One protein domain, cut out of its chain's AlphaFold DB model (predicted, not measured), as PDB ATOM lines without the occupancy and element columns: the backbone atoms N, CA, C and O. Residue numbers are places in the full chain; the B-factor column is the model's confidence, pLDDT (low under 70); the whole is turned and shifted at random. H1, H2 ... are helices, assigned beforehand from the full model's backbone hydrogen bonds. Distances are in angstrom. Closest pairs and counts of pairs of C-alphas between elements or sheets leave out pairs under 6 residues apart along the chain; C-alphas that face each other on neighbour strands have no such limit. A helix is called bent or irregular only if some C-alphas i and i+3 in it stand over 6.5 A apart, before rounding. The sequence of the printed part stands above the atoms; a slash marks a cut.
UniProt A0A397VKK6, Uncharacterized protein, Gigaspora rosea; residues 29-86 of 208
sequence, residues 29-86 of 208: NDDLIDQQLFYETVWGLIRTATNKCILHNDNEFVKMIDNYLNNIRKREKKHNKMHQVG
ATOM      1  N   ASN A  29      -1.287 -13.011  66.823       61.00
ATOM      2  CA  ASN A  29      -0.010 -12.802  67.497       61.00
ATOM      3  C   ASN A  29      -0.196 -12.343  68.943       61.00
ATOM      4  O   ASN A  29       0.551 -12.803  69.799       61.00
ATOM      5  N   ASP A  30      -1.191 -11.501  69.230       65.50
ATOM      6  CA  ASP A  30      -1.412 -10.974  70.583       65.50
ATOM      7  C   ASP A  30      -1.870 -12.079  71.547       65.50
ATOM      8  O   ASP A  30      -1.256 -12.265  72.596       65.50
ATOM      9  N   ASP A  31      -2.833 -12.917  71.139       70.06
ATOM     10  CA  ASP A  31      -3.266 -14.083  71.927       70.06
ATOM     11  C   ASP A  31      -2.120 -15.089  72.152       70.06
ATOM     12  O   ASP A  31      -2.008 -15.694  73.221       70.06
ATOM     13  N   LEU A  32      -1.234 -15.264  71.163       72.81
ATOM     14  CA  LEU A  32      -0.080 -16.161  71.262       72.81
ATOM     15  C   LEU A  32       1.003 -15.602  72.199       72.81
ATOM     16  O   LEU A  32       1.592 -16.355  72.978       72.81
ATOM     17  N   ILE A  33       1.254 -14.292  72.144       72.94
ATOM     18  CA  ILE A  33       2.200 -13.589  73.019       72.94
ATOM     19  C   ILE A  33       1.690 -13.606  74.461       72.94
ATOM     20  O   ILE A  33       2.457 -13.932  75.369       72.94
ATOM     21  N   ASP A  34       0.404 -13.338  74.680       73.88
ATOM     22  CA  ASP A  34      -0.216 -13.388  76.004       73.88
ATOM     23  C   ASP A  34      -0.196 -14.805  76.574       73.88
ATOM     24  O   ASP A  34       0.138 -15.014  77.745       73.88
ATOM     25  N   GLN A  35      -0.462 -15.808  75.735       74.50
ATOM     26  CA  GLN A  35      -0.353 -17.204  76.129       74.50
ATOM     27  C   GLN A  35       1.096 -17.576  76.475       74.50
ATOM     28  O   GLN A  35       1.333 -18.234  77.491       74.50
ATOM     29  N   GLN A  36       2.082 -17.118  75.702       77.25
ATOM     30  CA  GLN A  36       3.497 -17.344  75.996       77.25
ATOM     31  C   GLN A  36       3.925 -16.671  77.309       77.25
ATOM     32  O   GLN A  36       4.539 -17.325  78.155       77.25
ATOM     33  N   LEU A  37       3.559 -15.405  77.523       75.56
ATOM     34  CA  LEU A  37       3.836 -14.666  78.758       75.56
ATOM     35  C   LEU A  37       3.175 -15.331  79.969       75.56
ATOM     36  O   LEU A  37       3.794 -15.447  81.035       75.56
ATOM     37  N   PHE A  38       1.945 -15.822  79.805       80.88
ATOM     38  CA  PHE A  38       1.239 -16.586  80.826       80.88
ATOM     39  C   PHE A  38       1.989 -17.877  81.163       80.88
ATOM     40  O   PHE A  38       2.270 -18.130  82.335       80.88
ATOM     41  N   TYR A  39       2.388 -18.665  80.161       80.44
ATOM     42  CA  TYR A  39       3.126 -19.908  80.384       80.44
ATOM     43  C   TYR A  39       4.493 -19.671  81.024       80.44
ATOM     44  O   TYR A  39       4.846 -20.400  81.949       80.44
ATOM     45  N   GLU A  40       5.250 -18.659  80.597       83.00
ATOM     46  CA  GLU A  40       6.542 -18.316  81.202       83.00
ATOM     47  C   GLU A  40       6.386 -17.896  82.668       83.00
ATOM     48  O   GLU A  40       7.129 -18.367  83.539       83.00
ATOM     49  N   THR A  41       5.377 -17.074  82.962       87.31
ATOM     50  CA  THR A  41       5.087 -16.600  84.321       87.31
ATOM     51  C   THR A  41       4.646 -17.749  85.226       87.31
ATOM     52  O   THR A  41       5.188 -17.933  86.320       87.31
ATOM     53  N   VAL A  42       3.705 -18.572  84.759       86.50
ATOM     54  CA  VAL A  42       3.196 -19.734  85.498       86.50
ATOM     55  C   VAL A  42       4.309 -20.756  85.729       86.50
ATOM     56  O   VAL A  42       4.493 -21.210  86.858       86.50
ATOM     57  N   TRP A  43       5.122 -21.069  84.717       84.62
ATOM     58  CA  TRP A  43       6.258 -21.981  84.881       84.62
ATOM     59  C   TRP A  43       7.332 -21.435  85.823       84.62
ATOM     60  O   TRP A  43       7.910 -22.199  86.603       84.62
ATOM     61  N   GLY A  44       7.595 -20.126  85.788       88.00
ATOM     62  CA  GLY A  44       8.496 -19.461  86.727       88.00
ATOM     63  C   GLY A  44       8.016 -19.587  88.176       88.00
ATOM     64  O   GLY A  44       8.808 -19.905  89.073       88.00
ATOM     65  N   LEU A  45       6.711 -19.414  88.399       89.62
ATOM     66  CA  LEU A  45       6.081 -19.591  89.704       89.62
ATOM     67  C   LEU A  45       6.179 -21.045  90.182       89.62
ATOM     68  O   LEU A  45       6.645 -21.284  91.296       89.62
ATOM     69  N   ILE A  46       5.808 -22.006  89.327       87.38
ATOM     70  CA  ILE A  46       5.873 -23.444  89.630       87.38
ATOM     71  C   ILE A  46       7.295 -23.821  90.040       87.38
ATOM     72  O   ILE A  46       7.492 -24.382  91.114       87.38
ATOM     73  N   ARG A  47       8.305 -23.431  89.253       86.56
ATOM     74  CA  ARG A  47       9.714 -23.709  89.562       86.56
ATOM     75  C   ARG A  47      10.120 -23.143  90.924       86.56
ATOM     76  O   ARG A  47      10.795 -23.817  91.700       86.56
ATOM     77  N   THR A  48       9.707 -21.913  91.221       88.81
ATOM     78  CA  THR A  48      10.017 -21.257  92.496       88.81
ATOM     79  C   THR A  48       9.360 -21.979  93.671       88.81
ATOM     80  O   THR A  48      10.020 -22.226  94.682       88.81
ATOM     81  N   ALA A  49       8.087 -22.355  93.537       85.38
ATOM     82  CA  ALA A  49       7.358 -23.105  94.552       85.38
ATOM     83  C   ALA A  49       7.989 -24.486  94.783       85.38
ATOM     84  O   ALA A  49       8.293 -24.833  95.922       85.38
ATOM     85  N   THR A  50       8.286 -25.231  93.714       84.06
ATOM     86  CA  THR A  50       8.936 -26.547  93.788       84.06
ATOM     87  C   THR A  50      10.295 -26.467  94.476       84.06
ATOM     88  O   THR A  50      10.566 -27.259  95.376       84.06
ATOM     89  N   ASN A  51      11.131 -25.483  94.128       85.81
ATOM     90  CA  ASN A  51      12.433 -25.302  94.772       85.81
ATOM     91  C   ASN A  51      12.292 -25.059  96.280       85.81
ATOM     92  O   ASN A  51      13.025 -25.659  97.062       85.81
ATOM     93  N   LYS A  52      11.338 -24.220  96.702       84.94
ATOM     94  CA  LYS A  52      11.077 -23.984  98.129       84.94
ATOM     95  C   LYS A  52      10.589 -25.247  98.840       84.94
ATOM     96  O   LYS A  52      11.065 -25.537  99.931       84.94
ATOM     97  N   CYS A  53       9.708 -26.022  98.212       85.88
ATOM     98  CA  CYS A  53       9.204 -27.269  98.794       85.88
ATOM     99  C   CYS A  53      10.311 -28.296  99.007       85.88
ATOM    100  O   CYS A  53      10.365 -28.923 100.060       85.88
ATOM    101  N   ILE A  54      11.213 -28.432  98.030       84.06
ATOM    102  CA  ILE A  54      12.367 -29.331  98.124       84.06
ATOM    103  C   ILE A  54      13.321 -28.859  99.226       84.06
ATOM    104  O   ILE A  54      13.755 -29.667 100.041       84.06
ATOM    105  N   LEU A  55      13.626 -27.557  99.281       85.69
ATOM    106  CA  LEU A  55      14.546 -26.994 100.276       85.69
ATOM    107  C   LEU A  55      14.040 -27.151 101.712       85.69
ATOM    108  O   LEU A  55      14.834 -27.408 102.612       85.69
ATOM    109  N   HIS A  56      12.735 -26.989 101.926       86.81
ATOM    110  CA  HIS A  56      12.131 -27.047 103.256       86.81
ATOM    111  C   HIS A  56      11.540 -28.419 103.604       86.81
ATOM    112  O   HIS A  56      11.047 -28.593 104.715       86.81
ATOM    113  N   ASN A  57      11.614 -29.391 102.685       86.06
ATOM    114  CA  ASN A  57      10.974 -30.704 102.801       86.06
ATOM    115  C   ASN A  57       9.498 -30.596 103.240       86.06
ATOM    116  O   ASN A  57       9.029 -31.313 104.129       86.06
ATOM    117  N   ASP A  58       8.786 -29.637 102.642       87.06
ATOM    118  CA  ASP A  58       7.430 -29.261 103.034       87.06
ATOM    119  C   ASP A  58       6.406 -30.254 102.468       87.06
ATOM    120  O   ASP A  58       5.792 -30.062 101.414       87.06
ATOM    121  N   ASN A  59       6.247 -31.362 103.187       89.06
ATOM    122  CA  ASN A  59       5.314 -32.427 102.835       89.06
ATOM    123  C   ASN A  59       3.843 -31.989 102.923       89.06
ATOM    124  O   ASN A  59       2.981 -32.640 102.328       89.06
ATOM    125  N   GLU A  60       3.529 -30.929 103.670       89.81
ATOM    126  CA  GLU A  60       2.164 -30.419 103.792       89.81
ATOM    127  C   GLU A  60       1.754 -29.685 102.515       89.81
ATOM    128  O   GLU A  60       0.701 -29.979 101.942       89.81
ATOM    129  N   PHE A  61       2.635 -28.828 101.992       85.50
ATOM    130  CA  PHE A  61       2.412 -28.171 100.708       85.50
ATOM    131  C   PHE A  61       2.289 -29.178  99.556       85.50
ATOM    132  O   PHE A  61       1.394 -29.054  98.718       85.50
ATOM    133  N   VAL A  62       3.136 -30.214  99.527       87.56
ATOM    134  CA  VAL A  62       3.051 -31.275  98.504       87.56
ATOM    135  C   VAL A  62       1.692 -31.978  98.559       87.56
ATOM    136  O   VAL A  62       1.014 -32.083  97.536       87.56
ATOM    137  N   LYS A  63       1.229 -32.370  99.754       92.69
ATOM    138  CA  LYS A  63      -0.101 -32.976  99.939       92.69
ATOM    139  C   LYS A  63      -1.233 -32.050  99.500       92.69
ATOM    140  O   LYS A  63      -2.215 -32.518  98.922       92.69
ATOM    141  N   MET A  64      -1.116 -30.750  99.767       93.44
ATOM    142  CA  MET A  64      -2.100 -29.756  99.338       93.44
ATOM    143  C   MET A  64      -2.202 -29.700  97.806       93.44
ATOM    144  O   MET A  64      -3.313 -29.754  97.269       93.44
ATOM    145  N   ILE A  65      -1.065 -29.651  97.103       88.94
ATOM    146  CA  ILE A  65      -1.014 -29.670  95.633       88.94
ATOM    147  C   ILE A  65      -1.603 -30.977  95.087       88.94
ATOM    148  O   ILE A  65      -2.464 -30.939  94.206       88.94
ATOM    149  N   ASP A  66      -1.213 -32.127  95.638       90.88
ATOM    150  CA  ASP A  66      -1.732 -33.430  95.208       90.88
ATOM    151  C   ASP A  66      -3.251 -33.532  95.378       90.88
ATOM    152  O   ASP A  66      -3.961 -34.023  94.492       90.88
ATOM    153  N   ASN A  67      -3.782 -33.034  96.496       96.00
ATOM    154  CA  ASN A  67      -5.218 -33.018  96.743       96.00
ATOM    155  C   ASN A  67      -5.953 -32.122  95.732       96.00
ATOM    156  O   ASN A  67      -6.979 -32.516  95.171       96.00
ATOM    157  N   TYR A  68      -5.401 -30.942  95.441       93.81
ATOM    158  CA  TYR A  68      -5.939 -30.038  94.428       93.81
ATOM    159  C   TYR A  68      -5.991 -30.696  93.038       93.81
ATOM    160  O   TYR A  68      -7.049 -30.714  92.401       93.81
ATOM    161  N   LEU A  69      -4.893 -31.317  92.599       92.69
ATOM    162  CA  LEU A  69      -4.817 -32.010  91.309       92.69
ATOM    163  C   LEU A  69      -5.787 -33.196  91.237       92.69
ATOM    164  O   LEU A  69      -6.467 -33.392  90.228       92.69
ATOM    165  N   ASN A  70      -5.918 -33.961  92.321       95.94
ATOM    166  CA  ASN A  70      -6.893 -35.046  92.399       95.94
ATOM    167  C   ASN A  70      -8.336 -34.538  92.275       95.94
ATOM    168  O   ASN A  70      -9.161 -35.180  91.620       95.94
ATOM    169  N   ASN A  71      -8.651 -33.377  92.853       95.81
ATOM    170  CA  ASN A  71      -9.970 -32.760  92.726       95.81
ATOM    171  C   ASN A  71     -10.260 -32.283  91.296       95.81
ATOM    172  O   ASN A  71     -11.393 -32.428  90.832       95.81
ATOM    173  N   ILE A  72      -9.258 -31.770  90.576       93.25
ATOM    174  CA  ILE A  72      -9.390 -31.446  89.145       93.25
ATOM    175  C   ILE A  72      -9.703 -32.712  88.342       93.25
ATOM    176  O   ILE A  72     -10.753 -32.767  87.704       93.25
ATOM    177  N   ARG A  73      -8.890 -33.769  88.472       94.06
ATOM    178  CA  ARG A  73      -9.108 -35.036  87.744       94.06
ATOM    179  C   ARG A  73     -10.489 -35.634  88.016       94.06
ATOM    180  O   ARG A  73     -11.125 -36.187  87.122       94.06
ATOM    181  N   LYS A  74     -10.978 -35.545  89.260       94.00
ATOM    182  CA  LYS A  74     -12.334 -35.997  89.617       94.00
ATOM    183  C   LYS A  74     -13.413 -35.193  88.888       94.00
ATOM    184  O   LYS A  74     -14.395 -35.791  88.448       94.00
ATOM    185  N   ARG A  75     -13.259 -33.871  88.765       91.81
ATOM    186  CA  ARG A  75     -14.200 -33.014  88.023       91.81
ATOM    187  C   ARG A  75     -14.180 -33.318  86.527       91.81
ATOM    188  O   ARG A  75     -15.249 -33.506  85.956       91.81
ATOM    189  N   GLU A  76     -13.002 -33.472  85.930       89.62
ATOM    190  CA  GLU A  76     -12.855 -33.833  84.511       89.62
ATOM    191  C   GLU A  76     -13.512 -35.181  84.195       89.62
ATOM    192  O   GLU A  76     -14.306 -35.287  83.264       89.62
ATOM    193  N   LYS A  77     -13.290 -36.205  85.035       91.19
ATOM    194  CA  LYS A  77     -13.949 -37.513  84.878       91.19
ATOM    195  C   LYS A  77     -15.476 -37.423  84.931       91.19
ATOM    196  O   LYS A  77     -16.147 -38.148  84.202       91.19
ATOM    197  N   LYS A  78     -16.038 -36.569  85.795       88.50
ATOM    198  CA  LYS A  78     -17.494 -36.348  85.862       88.50
ATOM    199  C   LYS A  78     -18.010 -35.653  84.604       88.50
ATOM    200  O   LYS A  78     -19.027 -36.075  84.066       88.50
ATOM    201  N   HIS A  79     -17.292 -34.636  84.133       81.62
ATOM    202  CA  HIS A  79     -17.644 -33.908  82.919       81.62
ATOM    203  C   HIS A  79     -17.643 -34.835  81.695       81.62
ATOM    204  O   HIS A  79     -18.630 -34.891  80.966       81.62
ATOM    205  N   ASN A  80     -16.608 -35.665  81.536       82.12
ATOM    206  CA  ASN A  80     -16.508 -36.607  80.417       82.12
ATOM    207  C   ASN A  80     -17.619 -37.673  80.435       82.12
ATOM    208  O   ASN A  80     -18.130 -38.043  79.381       82.12
ATOM    209  N   LYS A  81     -18.054 -38.125  81.621       80.56
ATOM    210  CA  LYS A  81     -19.194 -39.050  81.750       80.56
ATOM    211  C   LYS A  81     -20.526 -38.428  81.315       80.56
ATOM    212  O   LYS A  81     -21.344 -39.132  80.737       80.56
ATOM    213  N   MET A  82     -20.758 -37.138  81.573       72.88
ATOM    214  CA  MET A  82     -21.993 -36.467  81.139       72.88
ATOM    215  C   MET A  82     -22.052 -36.279  79.618       72.88
ATOM    216  O   MET A  82     -23.124 -36.422  79.036       72.88
ATOM    217  N   HIS A  83     -20.913 -36.027  78.966       60.97
ATOM    218  CA  HIS A  83     -20.857 -35.871  77.506       60.97
ATOM    219  C   HIS A  83     -21.063 -37.189  76.743       60.97
ATOM    220  O   HIS A  83     -21.682 -37.174  75.685       60.97
ATOM    221  N   GLN A  84     -20.663 -38.341  77.295       57.34
ATOM    222  CA  GLN A  84     -20.934 -39.650  76.674       57.34
ATOM    223  C   GLN A  84     -22.429 -40.027  76.651       57.34
ATOM    224  O   GLN A  84     -22.897 -40.646  75.701       57.34
ATOM    225  N   VAL A  85     -23.208 -39.620  77.660       54.38
ATOM    226  CA  VAL A  85     -24.648 -39.950  77.753       54.38
ATOM    227  C   VAL A  85     -25.501 -39.091  76.804       54.38
ATOM    228  O   VAL A  85     -26.583 -39.511  76.399       54.38
ATOM    229  N   GLY A  86     -25.016 -37.911  76.403       51.34
ATOM    230  CA  GLY A  86     -25.720 -37.007  75.485       51.34
ATOM    231  C   GLY A  86     -25.681 -37.416  74.008       51.34
ATOM    232  O   GLY A  86     -26.545 -36.990  73.246       51.34
TER     233      GLY A  86
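This is residues 29 to 86 of the 208 residues of an uncharacterized protein of Gigaspora rosea (UniProt A0A397VKK6). Two long helices, H1 and H2, meet near their ends as an open V, with a two-residue turn at the corner and the rest of both arms splayed away from each other. The V lies nearly in one plane, and residues 29 to 48 of H1 and 63 to 86 of H2 stand free. The printed part has 58 residues, with two named helices in the order H1, H2 and no named strand; the class is all helix. The whole is extended, with a radius of gyration of the C-alphas of 16.5 A, and flat, spanning 48 by 38 by 8 A.

H1, residues 29 to 56, and H2, residues 59 to 86, only just touch, with 3 pairs of C-alphas within 8 A, and they touch only at the corner by their link. The closest C-alphas of the two are those of Cys 53 and Phe 61, 7.1 A apart. H1 touches H2 with residue 53 alone, and H2 touches H1 with residues 59 to 62 alone. Their lines stand at a steep tilt of 42 degrees, and they run opposite ways. Their centres are 21.5 A apart. In H1 every O i to N i+4 pair is within hydrogen-bond range; in H2 22 of 24 are.

H1 has 28 residues and begins with C-alpha 29 at (-0.010, -12.802, 67.497); it measures 40.4 A from first to last C-alpha and ends with C-alpha 56 at (12.131, -27.047, 103.256). H2, also 28 residues, measures 41.6 A and ends with C-alpha 86 at (-25.720, -37.007, 75.485). Neither helix is bent.

The two C-alphas farthest apart are those of Leu 55 and Gly 86, at 48.3 A. The printed part has no cut, and the link from H1 to H2, Asn 57 and Asp 58, is tight. The mean pLDDT of the printed part is 83.1; residues 29 to 30 and 83 to 86 are under 70.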